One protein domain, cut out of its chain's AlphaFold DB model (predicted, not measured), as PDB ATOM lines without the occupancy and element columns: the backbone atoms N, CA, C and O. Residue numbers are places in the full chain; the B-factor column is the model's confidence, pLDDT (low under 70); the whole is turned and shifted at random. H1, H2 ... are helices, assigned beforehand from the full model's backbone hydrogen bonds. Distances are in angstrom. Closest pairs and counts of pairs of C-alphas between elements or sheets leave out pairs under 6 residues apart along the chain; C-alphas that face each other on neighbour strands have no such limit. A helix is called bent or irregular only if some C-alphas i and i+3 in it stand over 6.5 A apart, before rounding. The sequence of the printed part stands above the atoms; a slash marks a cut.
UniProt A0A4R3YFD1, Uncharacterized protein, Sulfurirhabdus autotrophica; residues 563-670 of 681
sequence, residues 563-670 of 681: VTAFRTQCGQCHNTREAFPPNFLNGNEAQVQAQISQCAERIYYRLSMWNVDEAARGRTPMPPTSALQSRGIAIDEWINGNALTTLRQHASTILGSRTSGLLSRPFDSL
ATOM      1  N   VAL A 563     271.526 181.936 354.015       88.75
ATOM      2  CA  VAL A 563     271.220 182.734 352.821       88.75
ATOM      3  C   VAL A 563     272.085 182.300 351.643       88.75
ATOM      4  O   VAL A 563     271.565 182.142 350.539       88.75
ATOM      5  N   THR A 564     273.372 182.023 351.859       87.94
ATOM      6  CA  THR A 564     274.249 181.470 350.818       87.94
ATOM      7  C   THR A 564     273.762 180.106 350.343       87.94
ATOM      8  O   THR A 564     273.735 179.863 349.139       87.94
ATOM      9  N   ALA A 565     273.297 179.231 351.242       90.56
ATOM     10  CA  ALA A 565     272.722 177.946 350.843       90.56
ATOM     11  C   ALA A 565     271.474 178.125 349.955       90.56
ATOM     12  O   ALA A 565     271.392 177.523 348.883       90.56
ATOM     13  N   PHE A 566     270.541 179.004 350.340       92.69
ATOM     14  CA  PHE A 566     269.372 179.323 349.513       92.69
ATOM     15  C   PHE A 566     269.765 179.931 348.166       92.69
ATOM     16  O   PHE A 566     269.220 179.546 347.135       92.69
ATOM     17  N   ARG A 567     270.722 180.858 348.132       89.19
ATOM     18  CA  ARG A 567     271.171 181.469 346.878       89.19
ATOM     19  C   ARG A 567     271.861 180.479 345.950       89.19
ATOM     20  O   ARG A 567     271.575 180.493 344.756       89.19
ATOM     21  N   THR A 568     272.675 179.579 346.487       88.31
ATOM     22  CA  THR A 568     273.309 178.505 345.715       88.31
ATOM     23  C   THR A 568     272.271 177.578 345.090       88.31
ATOM     24  O   THR A 568     272.400 177.216 343.924       88.31
ATOM     25  N   GLN A 569     271.230 177.201 345.840       90.94
ATOM     26  CA  GLN A 569     270.267 176.204 345.368       90.94
ATOM     27  C   GLN A 569     269.077 176.785 344.595       90.94
ATOM     28  O   GLN A 569     268.521 176.111 343.732       90.94
ATOM     29  N   CYS A 570     268.688 178.028 344.878       90.88
ATOM     30  CA  CYS A 570     267.449 178.636 344.385       90.88
ATOM     31  C   CYS A 570     267.678 179.962 343.627       90.88
ATOM     32  O   CYS A 570     266.770 180.450 342.951       90.88
ATOM     33  N   GLY A 571     268.876 180.558 343.702       88.19
ATOM     34  CA  GLY A 571     269.177 181.893 343.163       88.19
ATOM     35  C   GLY A 571     269.146 182.005 341.637       88.19
ATOM     36  O   GLY A 571     268.943 183.099 341.106       88.19
ATOM     37  N   GLN A 572     269.263 180.885 340.918       83.69
ATOM     38  CA  GLN A 572     269.090 180.855 339.461       83.69
ATOM     39  C   GLN A 572     267.707 181.343 339.008       83.69
ATOM     40  O   GLN A 572     267.598 181.892 337.919       83.69
ATOM     41  N   CYS A 573     266.684 181.204 339.855       85.25
ATOM     42  CA  CYS A 573     265.325 181.644 339.545       85.25
ATOM     43  C   CYS A 573     264.831 182.728 340.510       85.25
ATOM     44  O   CYS A 573     264.157 183.656 340.088       85.25
ATOM     45  N   HIS A 574     265.188 182.643 341.795       88.69
ATOM     46  CA  HIS A 574     264.624 183.492 342.854       88.69
ATOM     47  C   HIS A 574     265.476 184.723 343.218       88.69
ATOM     48  O   HIS A 574     265.132 185.448 344.150       88.69
ATOM     49  N   ASN A 575     266.583 184.970 342.506       85.56
ATOM     50  CA  ASN A 575     267.410 186.178 342.638       85.56
ATOM     51  C   ASN A 575     267.344 187.016 341.348       85.56
ATOM     52  O   ASN A 575     268.308 187.063 340.587       85.56
ATOM     53  N   THR A 576     266.171 187.588 341.068       78.12
ATOM     54  CA  THR A 576     265.866 188.414 339.883       78.12
ATOM     55  C   THR A 576     265.190 189.721 340.290       78.12
ATOM     56  O   THR A 576     264.748 189.886 341.435       78.12
ATOM     57  N   ARG A 577     265.054 190.656 339.344       74.50
ATOM     58  CA  ARG A 577     264.234 191.868 339.534       74.50
ATOM     59  C   ARG A 577     262.734 191.619 339.350       74.50
ATOM     60  O   ARG A 577     261.922 192.434 339.805       74.50
ATOM     61  N   GLU A 578     262.386 190.487 338.746       74.94
ATOM     62  CA  GLU A 578     261.014 190.069 338.474       74.94
ATOM     63  C   GLU A 578     260.207 189.766 339.737       74.94
ATOM     64  O   GLU A 578     260.725 189.292 340.745       74.94
ATOM     65  N   ALA A 579     258.897 190.009 339.671       72.88
ATOM     66  CA  ALA A 579     257.966 189.634 340.737       72.88
ATOM     67  C   ALA A 579     257.608 188.136 340.716       72.88
ATOM     68  O   ALA A 579     257.134 187.590 341.716       72.88
ATOM     69  N   PHE A 580     257.802 187.471 339.574       75.00
ATOM     70  CA  PHE A 580     257.572 186.042 339.409       75.00
ATOM     71  C   PHE A 580     258.747 185.391 338.652       75.00
ATOM     72  O   PHE A 580     259.177 185.952 337.648       75.00
ATOM     73  N   PRO A 581     259.243 184.214 339.081       81.69
ATOM     74  CA  PRO A 581     258.935 183.551 340.350       81.69
ATOM     75  C   PRO A 581     259.284 184.458 341.544       81.69
ATOM     76  O   PRO A 581     260.047 185.404 341.373       81.69
ATOM     77  N   PRO A 582     258.702 184.235 342.738       85.31
ATOM     78  CA  PRO A 582     258.869 185.178 343.840       85.31
ATOM     79  C   PRO A 582     260.346 185.381 344.177       85.31
ATOM     80  O   PRO A 582     261.045 184.410 344.471       85.31
ATOM     81  N   ASN A 583     260.835 186.615 344.126       84.81
ATOM     82  CA  ASN A 583     262.263 186.917 344.191       84.81
ATOM     83  C   ASN A 583     262.771 187.104 345.630       84.81
ATOM     84  O   ASN A 583     263.440 188.085 345.945       84.81
ATOM     85  N   PHE A 584     262.484 186.133 346.502       89.94
ATOM     86  CA  PHE A 584     262.809 186.180 347.935       89.94
ATOM     87  C   PHE A 584     264.317 186.136 348.267       89.94
ATOM     88  O   PHE A 584     264.683 186.037 349.438       89.94
ATOM     89  N   LEU A 585     265.198 186.151 347.257       89.75
ATOM     90  CA  LEU A 585     266.660 186.158 347.407       89.75
ATOM     91  C   LEU A 585     267.325 187.451 346.923       89.75
ATOM     92  O   LEU A 585     268.557 187.554 346.984       89.75
ATOM     93  N   ASN A 586     266.523 188.413 346.469       84.50
ATOM     94  CA  ASN A 586     266.983 189.713 346.004       84.50
ATOM     95  C   ASN A 586     267.150 190.698 347.182       84.50
ATOM     96  O   ASN A 586     266.259 190.835 348.026       84.50
ATOM     97  N   GLY A 587     268.278 191.414 347.220       82.06
ATOM     98  CA  GLY A 587     268.618 192.386 348.266       82.06
ATOM     99  C   GLY A 587     269.770 191.956 349.182       82.06
ATOM    100  O   GLY A 587     270.480 190.984 348.928       82.06
ATOM    101  N   ASN A 588     269.985 192.695 350.271       83.81
ATOM    102  CA  ASN A 588     271.011 192.373 351.267       83.81
ATOM    103  C   ASN A 588     270.608 191.178 352.158       83.81
ATOM    104  O   ASN A 588     269.482 190.688 352.104       83.81
ATOM    105  N   GLU A 589     271.532 190.687 352.986       85.25
ATOM    106  CA  GLU A 589     271.316 189.472 353.783       85.25
ATOM    107  C   GLU A 589     270.112 189.567 354.737       85.25
ATOM    108  O   GLU A 589     269.294 188.647 354.771       85.25
ATOM    109  N   ALA A 590     269.945 190.687 355.446       86.94
ATOM    110  CA  ALA A 590     268.813 190.895 356.352       86.94
ATOM    111  C   ALA A 590     267.471 190.926 355.599       86.94
ATOM    112  O   ALA A 590     266.489 190.327 356.039       86.94
ATOM    113  N   GLN A 591     267.439 191.576 354.430       88.44
ATOM    114  CA  GLN A 591     266.265 191.584 353.557       88.44
ATOM    115  C   GLN A 591     265.910 190.168 353.103       88.44
ATOM    116  O   GLN A 591     264.752 189.774 353.204       88.44
ATOM    117  N   VAL A 592     266.894 189.382 352.665       89.50
ATOM    118  CA  VAL A 592     266.664 188.001 352.228       89.50
ATOM    119  C   VAL A 592     266.175 187.116 353.374       89.50
ATOM    120  O   VAL A 592     265.237 186.347 353.185       89.50
ATOM    121  N   GLN A 593     266.722 187.247 354.585       91.19
ATOM    122  CA  GLN A 593     266.231 186.498 355.752       91.19
ATOM    123  C   GLN A 593     264.762 186.817 356.074       91.19
ATOM    124  O   GLN A 593     263.963 185.905 356.313       91.19
ATOM    125  N   ALA A 594     264.380 188.097 356.032       91.44
ATOM    126  CA  ALA A 594     262.994 188.513 356.229       91.44
ATOM    127  C   ALA A 594     262.071 187.962 355.127       91.44
ATOM    128  O   ALA A 594     260.998 187.429 355.418       91.44
ATOM    129  N   GLN A 595     262.509 188.014 353.867       92.44
ATOM    130  CA  GLN A 595     261.753 187.492 352.726       92.44
ATOM    131  C   GLN A 595     261.591 185.962 352.786       92.44
ATOM    132  O   GLN A 595     260.489 185.464 352.554       92.44
ATOM    133  N   ILE A 596     262.638 185.212 353.156       93.75
ATOM    134  CA  ILE A 596     262.570 183.759 353.402       93.75
ATOM    135  C   ILE A 596     261.559 183.461 354.511       93.75
ATOM    136  O   ILE A 596     260.738 182.557 354.362       93.75
ATOM    137  N   SER A 597     261.575 184.249 355.589       93.62
ATOM    138  CA  SER A 597     260.645 184.081 356.709       93.62
ATOM    139  C   SER A 597     259.192 184.291 356.285       93.62
ATOM    140  O   SER A 597     258.325 183.487 356.627       93.62
ATOM    141  N   GLN A 598     258.929 185.313 355.470       92.81
ATOM    142  CA  GLN A 598     257.609 185.555 354.885       92.81
ATOM    143  C   GLN A 598     257.180 184.430 353.925       92.81
ATOM    144  O   GLN A 598     256.011 184.055 353.884       92.81
ATOM    145  N   CYS A 599     258.124 183.864 353.175       94.00
ATOM    146  CA  CYS A 599     257.896 182.775 352.227       94.00
ATOM    147  C   CYS A 599     257.856 181.371 352.843       94.00
ATOM    148  O   CYS A 599     257.653 180.402 352.101       94.00
ATOM    149  N   ALA A 600     258.083 181.227 354.152       95.56
ATOM    150  CA  ALA A 600     258.431 179.946 354.760       95.56
ATOM    151  C   ALA A 600     257.402 178.838 354.480       95.56
ATOM    152  O   ALA A 600     257.805 177.715 354.182       95.56
ATOM    153  N   GLU A 601     256.095 179.150 354.476       95.88
ATOM    154  CA  GLU A 601     255.040 178.175 354.152       95.88
ATOM    155  C   GLU A 601     255.227 177.581 352.748       95.88
ATOM    156  O   GLU A 601     255.250 176.362 352.572       95.88
ATOM    157  N   ARG A 602     255.406 178.441 351.738       94.75
ATOM    158  CA  ARG A 602     255.537 178.026 350.334       94.75
ATOM    159  C   ARG A 602     256.877 177.348 350.057       94.75
ATOM    160  O   ARG A 602     256.909 176.390 349.284       94.75
ATOM    161  N   ILE A 603     257.956 177.815 350.690       96.19
ATOM    162  CA  ILE A 603     259.281 177.185 350.608       96.19
ATOM    163  C   ILE A 603     259.215 175.772 351.189       96.19
ATOM    164  O   ILE A 603     259.547 174.814 350.493       96.19
ATOM    165  N   TYR A 604     258.731 175.626 352.426       97.12
ATOM    166  CA  TYR A 604     258.608 174.324 353.077       97.12
ATOM    167  C   TYR A 604     257.737 173.368 352.258       97.12
ATOM    168  O   TYR A 604     258.122 172.216 352.054       97.12
ATOM    169  N   TYR A 605     256.605 173.852 351.732       96.38
ATOM    170  CA  TYR A 605     255.712 173.059 350.891       96.38
ATOM    171  C   TYR A 605     256.440 172.499 349.663       96.38
ATOM    172  O   TYR A 605     256.469 171.286 349.468       96.38
ATOM    173  N   ARG A 606     257.072 173.359 348.847       95.31
ATOM    174  CA  ARG A 606     257.721 172.938 347.591       95.31
ATOM    175  C   ARG A 606     258.958 172.064 347.827       95.31
ATOM    176  O   ARG A 606     259.197 171.162 347.029       95.31
ATOM    177  N   LEU A 607     259.719 172.294 348.901       96.88
ATOM    178  CA  LEU A 607     260.847 171.428 349.274       96.88
ATOM    179  C   LEU A 607     260.364 170.044 349.736       96.88
ATOM    180  O   LEU A 607     260.983 169.037 349.408       96.88
ATOM    181  N   SER A 608     259.243 169.976 350.459       96.44
ATOM    182  CA  SER A 608     258.704 168.712 350.982       96.44
ATOM    183  C   SER A 608     258.104 167.806 349.905       96.44
ATOM    184  O   SER A 608     258.034 166.600 350.115       96.44
ATOM    185  N   MET A 609     257.722 168.347 348.741       95.31
ATOM    186  CA  MET A 609     257.190 167.554 347.619       95.31
ATOM    187  C   MET A 609     258.184 166.507 347.084       95.31
ATOM    188  O   MET A 609     257.762 165.548 346.446       95.31
ATOM    189  N   TRP A 610     259.486 166.646 347.362       95.00
ATOM    190  CA  TRP A 610     260.481 165.612 347.046       95.00
ATOM    191  C   TRP A 610     260.261 164.301 347.808       95.00
ATOM    192  O   TRP A 610     260.664 163.252 347.323       95.00
ATOM    193  N   ASN A 611     259.589 164.346 348.962       92.62
ATOM    194  CA  ASN A 611     259.244 163.169 349.763       92.62
ATOM    195  C   ASN A 611     257.777 162.742 349.599       92.62
ATOM    196  O   ASN A 611     257.271 161.979 350.414       92.62
ATOM    197  N   VAL A 612     257.092 163.265 348.580       92.38
ATOM    198  CA  VAL A 612     255.731 162.871 348.212       92.38
ATOM    199  C   VAL A 612     255.797 162.157 346.867       92.38
ATOM    200  O   VAL A 612     256.462 162.645 345.943       92.38
ATOM    201  N   ASP A 613     255.099 161.024 346.764       89.44
ATOM    202  CA  ASP A 613     254.958 160.269 345.518       89.44
ATOM    203  C   ASP A 613     254.441 161.168 344.402       89.44
ATOM    204  O   ASP A 613     253.547 161.988 344.617       89.44
ATOM    205  N   GLU A 614     254.982 161.012 343.195       86.50
ATOM    206  CA  GLU A 614     254.709 161.929 342.087       86.50
ATOM    207  C   GLU A 614     253.212 162.104 341.800       86.50
ATOM    208  O   GLU A 614     252.753 163.235 341.641       86.50
ATOM    209  N   ALA A 615     252.446 161.010 341.833       86.56
ATOM    210  CA  ALA A 615     250.999 161.015 341.618       86.56
ATOM    211  C   ALA A 615     250.202 161.742 342.720       86.56
ATOM    212  O   ALA A 615     249.071 162.155 342.484       86.56
ATOM    213  N   ALA A 616     250.778 161.904 343.916       88.50
ATOM    214  CA  ALA A 616     250.143 162.538 345.071       88.50
ATOM    215  C   ALA A 616     250.651 163.967 345.337       88.50
ATOM    216  O   ALA A 616     250.197 164.632 346.272       88.50
ATOM    217  N   ARG A 617     251.612 164.464 344.548       90.06
ATOM    218  CA  ARG A 617     252.176 165.805 344.734       90.06
ATOM    219  C   ARG A 617     251.119 166.872 344.484       90.06
ATOM    220  O   ARG A 617     250.550 166.958 343.405       90.06
ATOM    221  N   GLY A 618     250.952 167.777 345.445       87.88
ATOM    222  CA  GLY A 618     250.117 168.968 345.272       87.88
ATOM    223  C   GLY A 618     250.728 170.017 344.328       87.88
ATOM    224  O   GLY A 618     250.028 170.902 343.835       87.88
ATOM    225  N   ARG A 619     252.045 169.950 344.092       90.31
ATOM    226  CA  ARG A 619     252.832 170.862 343.248       90.31
ATOM    227  C   ARG A 619     254.155 170.221 342.820       90.31
ATOM    228  O   ARG A 619     254.670 169.363 343.531       90.31
ATOM    229  N   THR A 620     254.763 170.713 341.736       91.00
ATOM    230  CA  THR A 620     256.126 170.308 341.343       91.00
ATOM    231  C   THR A 620     257.115 170.584 342.491       91.00
ATOM    232  O   THR A 620     257.032 171.638 343.128       91.00
ATOM    233  N   PRO A 621     258.055 169.684 342.812       93.88
ATOM    234  CA  PRO A 621     259.039 169.951 343.854       93.88
ATOM    235  C   PRO A 621     260.024 171.057 343.442       93.88
ATOM    236  O   PRO A 621     260.100 171.441 342.273       93.88
ATOM    237  N   MET A 622     260.730 171.639 344.416       93.38
ATOM    238  CA  MET A 622     261.722 172.697 344.170       93.38
ATOM    239  C   MET A 622     263.120 172.309 344.672       93.38
ATOM    240  O   MET A 622     263.218 171.725 345.752       93.38
ATOM    241  N   PRO A 623     264.197 172.665 343.944       92.50
ATOM    242  CA  PRO A 623     264.197 173.136 342.549       92.50
ATOM    243  C   PRO A 623     263.518 172.123 341.603       92.50
ATOM    244  O   PRO A 623     263.456 170.951 341.961       92.50
ATOM    245  N   PRO A 624     262.957 172.529 340.447       89.81
ATOM    246  CA  PRO A 624     262.388 171.569 339.502       89.81
ATOM    247  C   PRO A 624     263.491 170.662 338.935       89.81
ATOM    248  O   PRO A 624     264.666 171.038 338.922       89.81
ATOM    249  N   THR A 625     263.115 169.483 338.437       87.69
ATOM    250  CA  THR A 625     264.049 168.481 337.886       87.69
ATOM    251  C   THR A 625     264.970 169.069 336.817       87.69
ATOM    252  O   THR A 625     266.182 168.883 336.891       87.69
ATOM    253  N   SER A 626     264.422 169.868 335.898       82.75
ATOM    254  CA  SER A 626     265.183 170.543 334.840       82.75
ATOM    255  C   SER A 626     266.275 171.474 335.381       82.75
ATOM    256  O   SER A 626     267.386 171.499 334.853       82.75
ATOM    257  N   ALA A 627     266.004 172.193 336.476       86.44
ATOM    258  CA  ALA A 627     266.983 173.073 337.109       86.44
ATOM    259  C   ALA A 627     268.105 172.282 337.801       86.44
ATOM    260  O   ALA A 627     269.268 172.671 337.699       86.44
ATOM    261  N   LEU A 628     267.785 171.165 338.465       89.62
ATOM    262  CA  LEU A 628     268.799 170.277 339.051       89.62
ATOM    263  C   LEU A 628     269.713 169.695 337.968       89.62
ATOM    264  O   LEU A 628     270.935 169.825 338.054       89.62
ATOM    265  N   GLN A 629     269.119 169.147 336.909       87.50
ATOM    266  CA  GLN A 629     269.846 168.549 335.791       87.50
ATOM    267  C   GLN A 629     270.726 169.573 335.062       87.50
ATOM    268  O   GLN A 629     271.872 169.265 334.746       87.50
ATOM    269  N   SER A 630     270.254 170.814 334.880       84.88
ATOM    270  CA  SER A 630     271.061 171.888 334.272       84.88
ATOM    271  C   SER A 630     272.328 172.238 335.061       84.88
ATOM    272  O   SER A 630     273.273 172.809 334.520       84.88
ATOM    273  N   ARG A 631     272.358 171.887 336.351       87.62
ATOM    274  CA  ARG A 631     273.500 172.070 337.255       87.62
ATOM    275  C   ARG A 631     274.319 170.791 337.437       87.62
ATOM    276  O   ARG A 631     275.245 170.797 338.241       87.62
ATOM    277  N   GLY A 632     273.972 169.713 336.732       89.06
ATOM    278  CA  GLY A 632     274.615 168.408 336.870       89.06
ATOM    279  C   GLY A 632     274.327 167.705 338.198       89.06
ATOM    280  O   GLY A 632     275.095 166.835 338.584       89.06
ATOM    281  N   ILE A 633     273.255 168.083 338.905       91.19
ATOM    282  CA  ILE A 633     272.867 167.463 340.178       91.19
ATOM    283  C   ILE A 633     271.898 166.320 339.882       91.19
ATOM    284  O   ILE A 633     270.823 166.547 339.315       91.19
ATOM    285  N   ALA A 634     272.258 165.098 340.278       92.25
ATOM    286  CA  ALA A 634     271.373 163.949 340.132       92.25
ATOM    287  C   ALA A 634     270.160 164.074 341.071       92.25
ATOM    288  O   ALA A 634     270.270 164.575 342.191       92.25
ATOM    289  N   ILE A 635     268.990 163.596 340.634       92.06
ATOM    290  CA  ILE A 635     267.760 163.667 341.444       92.06
ATOM    291  C   ILE A 635     267.948 162.928 342.776       92.06
ATOM    292  O   ILE A 635     267.643 163.485 343.830       92.06
ATOM    293  N   ASP A 636     268.523 161.726 342.745       92.94
ATOM    294  CA  ASP A 636     268.764 160.930 343.954       92.94
ATOM    295  C   ASP A 636     269.790 161.580 344.888       92.94
ATOM    296  O   ASP A 636     269.642 161.520 346.110       92.94
ATOM    297  N   GLU A 637     270.803 162.251 344.334       94.62
ATOM    298  CA  GLU A 637     271.769 163.032 345.114       94.62
ATOM    299  C   GLU A 637     271.076 164.194 345.831       94.62
ATOM    300  O   GLU A 637     271.327 164.442 347.009       94.62
ATOM    301  N   TRP A 638     270.162 164.891 345.150       95.44
ATOM    302  CA  TRP A 638     269.408 165.987 345.748       95.44
ATOM    303  C   TRP A 638     268.469 165.510 346.862       95.44
ATOM    304  O   TRP A 638     268.454 166.104 347.943       95.44
ATOM    305  N   ILE A 639     267.707 164.438 346.618       94.50
ATOM    306  CA  ILE A 639     266.736 163.887 347.576       94.50
ATOM    307  C   ILE A 639     267.435 163.405 348.851       94.50
ATOM    308  O   ILE A 639     266.955 163.676 349.953       94.50
ATOM    309  N   ASN A 640     268.578 162.728 348.708       93.44
ATOM    310  CA  ASN A 640     269.341 162.180 349.832       93.44
ATOM    311  C   ASN A 640     270.384 163.164 350.397       93.44
ATOM    312  O   ASN A 640     271.077 162.858 351.367       93.44
ATOM    313  N   GLY A 641     270.512 164.347 349.796       92.50
ATOM    314  CA  GLY A 641     271.561 165.308 350.100       92.50
ATOM    315  C   GLY A 641     271.282 166.189 351.319       92.50
ATOM    316  O   GLY A 641     270.147 166.551 351.648       92.50
ATOM    317  N   ASN A 642     272.364 166.655 351.949       93.69
ATOM    318  CA  ASN A 642     272.296 167.583 353.085       93.69
ATOM    319  C   ASN A 642     271.666 168.935 352.716       93.69
ATOM    320  O   ASN A 642     271.087 169.595 353.579       93.69
ATOM    321  N   ALA A 643     271.762 169.359 351.452       93.12
ATOM    322  CA  ALA A 643     271.240 170.644 350.998       93.12
ATOM    323  C   ALA A 643     269.711 170.728 351.141       93.12
ATOM    324  O   ALA A 643     269.216 171.660 351.777       93.12
ATOM    325  N   LEU A 644     268.969 169.742 350.624       96.31
ATOM    326  CA  LEU A 644     267.509 169.690 350.748       96.31
ATOM    327  C   LEU A 644     267.082 169.660 352.220       96.31
ATOM    328  O   LEU A 644     266.241 170.457 352.643       96.31
ATOM    329  N   THR A 645     267.711 168.786 353.010       95.44
ATOM    330  CA  THR A 645     267.430 168.651 354.446       95.44
ATOM    331  C   THR A 645     267.663 169.964 355.191       95.44
ATOM    332  O   THR A 645     266.790 170.397 355.941       95.44
ATOM    333  N   THR A 646     268.779 170.649 354.930       95.75
ATOM    334  CA  THR A 646     269.129 171.927 355.572       95.75
ATOM    335  C   THR A 646     268.113 173.024 355.252       95.75
ATOM    336  O   THR A 646     267.607 173.688 356.159       95.75
ATOM    337  N   LEU A 647     267.771 173.207 353.971       96.75
ATOM    338  CA  LEU A 647     266.827 174.245 353.541       96.75
ATOM    339  C   LEU A 647     265.418 173.987 354.088       96.75
ATOM    340  O   LEU A 647     264.757 174.907 354.578       96.75
ATOM    341  N   ARG A 648     264.969 172.726 354.050       96.75
ATOM    342  CA  ARG A 648     263.660 172.328 354.579       96.75
ATOM    343  C   ARG A 648     263.598 172.492 356.096       96.75
ATOM    344  O   ARG A 648     262.607 173.015 356.600       96.75
ATOM    345  N   GLN A 649     264.650 172.098 356.816       96.56
ATOM    346  CA  GLN A 649     264.723 172.240 358.271       96.56
ATOM    347  C   GLN A 649     264.708 173.708 358.699       96.56
ATOM    348  O   GLN A 649     264.039 174.061 359.672       96.56
ATOM    349  N   HIS A 650     265.390 174.583 357.959       97.00
ATOM    350  CA  HIS A 650     265.341 176.015 358.225       97.00
ATOM    351  C   HIS A 650     263.920 176.578 358.070       97.00
ATOM    352  O   HIS A 650     263.418 177.237 358.981       97.00
ATOM    353  N   ALA A 651     263.231 176.253 356.969       96.81
ATOM    354  CA  ALA A 651     261.844 176.673 356.768       96.81
ATOM    355  C   ALA A 651     260.905 176.101 357.850       96.81
ATOM    356  O   ALA A 651     260.052 176.818 358.368       96.81
ATOM    357  N   SER A 652     261.109 174.843 358.254       97.00
ATOM    358  CA  SER A 652     260.375 174.201 359.353       97.00
ATOM    359  C   SER A 652     260.565 174.936 360.686       97.00
ATOM    360  O   SER A 652     259.597 175.201 361.394       97.00
ATOM    361  N   THR A 653     261.799 175.350 360.994       97.38
ATOM    362  CA  THR A 653     262.141 176.067 362.235       97.38
ATOM    363  C   THR A 653     261.420 177.414 362.327       97.38
ATOM    364  O   THR A 653     260.915 177.769 363.387       97.38
ATOM    365  N   ILE A 654     261.301 178.140 361.210       96.50
ATOM    366  CA  ILE A 654     260.536 179.399 361.136       96.50
ATOM    367  C   ILE A 654     259.033 179.156 361.357       96.50
ATOM    368  O   ILE A 654     258.321 179.976 361.946       96.50
ATOM    369  N   LEU A 655     258.515 178.038 360.847       96.44
ATOM    370  CA  LEU A 655     257.093 177.713 360.923       96.44
ATOM    371  C   LEU A 655     256.679 177.172 362.297       96.44
ATOM    372  O   LEU A 655     255.562 177.462 362.737       96.44
ATOM    373  N   GLY A 656     257.551 176.427 362.978       96.06
ATOM    374  CA  GLY A 656     257.244 175.771 364.247       96.06
ATOM    375  C   GLY A 656     256.066 174.801 364.105       96.06
ATOM    376  O   GLY A 656     256.016 173.990 363.178       96.06
ATOM    377  N   SER A 657     255.069 174.918 364.989       91.38
ATOM    378  CA  SER A 657     253.856 174.082 364.971       91.38
ATOM    379  C   SER A 657     252.978 174.267 363.726       91.38
ATOM    380  O   SER A 657     252.162 173.399 363.426       91.38
ATOM    381  N   ARG A 658     253.168 175.351 362.955       91.62
ATOM    382  CA  ARG A 658     252.421 175.625 361.710       91.62
ATOM    383  C   ARG A 658     252.753 174.662 360.564       91.62
ATOM    384  O   ARG A 658     252.111 174.718 359.521       91.62
ATOM    385  N   THR A 659     253.758 173.802 360.729       91.31
ATOM    386  CA  THR A 659     254.093 172.746 359.758       91.31
ATOM    387  C   THR A 659     253.052 171.622 359.729       91.31
ATOM    388  O   THR A 659     252.818 171.032 358.671       91.31
ATOM    389  N   SER A 660     252.388 171.353 360.856       90.88
ATOM    390  CA  SER A 660     251.350 170.326 360.973       90.88
ATOM    391  C   SER A 660     250.164 170.632 360.056       90.88
ATOM    392  O   SER A 660     249.556 171.695 360.142       90.88
ATOM    393  N   GLY A 661     249.833 169.700 359.156       89.00
ATOM    394  CA  GLY A 661     248.735 169.867 358.196       89.00
ATOM    395  C   GLY A 661     249.007 170.874 357.071       89.00
ATOM    396  O   GLY A 661     248.122 171.134 356.263       89.00
ATOM    397  N   LEU A 662     250.216 171.441 356.960       93.12
ATOM    398  CA  LEU A 662     250.504 172.420 355.907       93.12
ATOM    399  C   LEU A 662     250.440 171.798 354.503       93.12
ATOM    400  O   LEU A 662     249.954 172.434 353.571       93.12
ATOM    401  N   LEU A 663     250.904 170.553 354.348       92.75
ATOM    402  CA  LEU A 663     250.962 169.876 353.045       92.75
ATOM    403  C   LEU A 663     249.583 169.463 352.505       92.75
ATOM    404  O   LEU A 663     249.451 169.272 351.300       92.75
ATOM    405  N   SER A 664     248.556 169.368 353.360       89.69
ATOM    406  CA  SER A 664     247.179 169.078 352.935       89.69
ATOM    407  C   SER A 664     246.406 170.325 352.494       89.69
ATOM    408  O   SER A 664     245.336 170.207 351.899       89.69
ATOM    409  N   ARG A 665     246.932 171.531 352.755       90.06
ATOM    410  CA  ARG A 665     246.327 172.784 352.289       90.06
ATOM    411  C   ARG A 665     246.631 173.006 350.799       90.06
ATOM    412  O   ARG A 665     247.752 172.737 350.362       90.06
ATOM    413  N   PRO A 666     245.695 173.578 350.016       86.69
ATOM    414  CA  PRO A 666     245.983 173.998 348.648       86.69
ATOM    415  C   PRO A 666     247.129 175.015 348.617       86.69
ATOM    416  O   PRO A 666     247.084 176.014 349.338       86.69
ATOM    417  N   PHE A 667     248.130 174.805 347.758       87.81
ATOM    418  CA  PHE A 667     249.331 175.651 347.704       87.81
ATOM    419  C   PHE A 667     249.024 177.146 347.524       87.81
ATOM    420  O   PHE A 667     249.663 177.999 348.139       87.81
ATOM    421  N   ASP A 668     248.023 177.478 346.708       81.81
ATOM    422  CA  ASP A 668     247.679 178.873 346.420       81.81
ATOM    423  C   ASP A 668     247.001 179.580 347.611       81.81
ATOM    424  O   ASP A 668     246.997 180.809 347.658       81.81
ATOM    425  N   SER A 669     246.509 178.824 348.604       85.44
ATOM    426  CA  SER A 669     245.960 179.353 349.867       85.44
ATOM    427  C   SER A 669     247.030 179.707 350.909       85.44
ATOM    428  O   SER A 669     246.710 180.249 351.968       85.44
ATOM    429  N   LEU A 670     248.295 179.364 350.648       89.88
ATOM    430  CA  LEU A 670     249.416 179.655 351.542       89.88
ATOM    431  C   LEU A 670     249.834 181.120 351.435       89.88
ATOM    432  O   LEU A 670     249.708 181.728 350.362       89.88
TER     433      LEU A 670
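Overview. This is residues 563 to 670 of the 681 residues of an uncharacterized protein of Sulfurirhabdus autotrophica (UniProt A0A4R3YFD1). The longest helix, H6, crosses H3 to make the core; H1 and H2 sit to one side, and the short H4 and H5 form a corner at another. The printed part has 108 residues with six named helices, H1 to H6 in order, and no named strand: all helix. It is compact, radius of gyration of the C-alphas 13.4 A, spanning 37 by 35 by 24 A.

Along the chain. H6, residues 642 to 659, 20.1 A long, begins at C-alpha 642 (272.296, 167.583, 353.085) and has a kink of 69 degrees near residue 653. H3 is 600 to 611, 17.5 A; H2 589 to 598, 14.3 A; H1 563 to 574, 12.0 A, from C-alpha 563 (271.220, 182.734, 352.821); H4 625 to 630; H5 635 to 640. H1 and H6 are irregular: C-alphas 569 and 572 are 7.6 A apart, 654 and 657 9.4 A.

Arrangement. H6 and H3 touch, closest C-alphas Ala 600 and Ala 651, 5.1 A, at a steep tilt of 53 degrees, opposite ways. H1, with residues 565 to 569 alone, touches H6, closest C-alphas Phe 566 and Leu 647, 7.0 A. H2 only just touches H6, with 3 pairs of C-alphas within 8 A, closest Ser 597 and Ile 654, 6.4 A. H4 and H5 touch only at the corner, closest C-alphas Thr 625 and Ile 635, 7.0 A. Every O i to N i+4 pair is within hydrogen-bond range in H2, H4 and H5; 6 of 8 are in H1 and in H3, 11 of 14 in H6.

Size, cuts and confidence. The C-alphas farthest apart, Asn 588 and Ala 615, are 38.4 A apart. The printed part has no cut; the links H1 to H2 and H3 to H4 are long. No printed residue is under pLDDT 70.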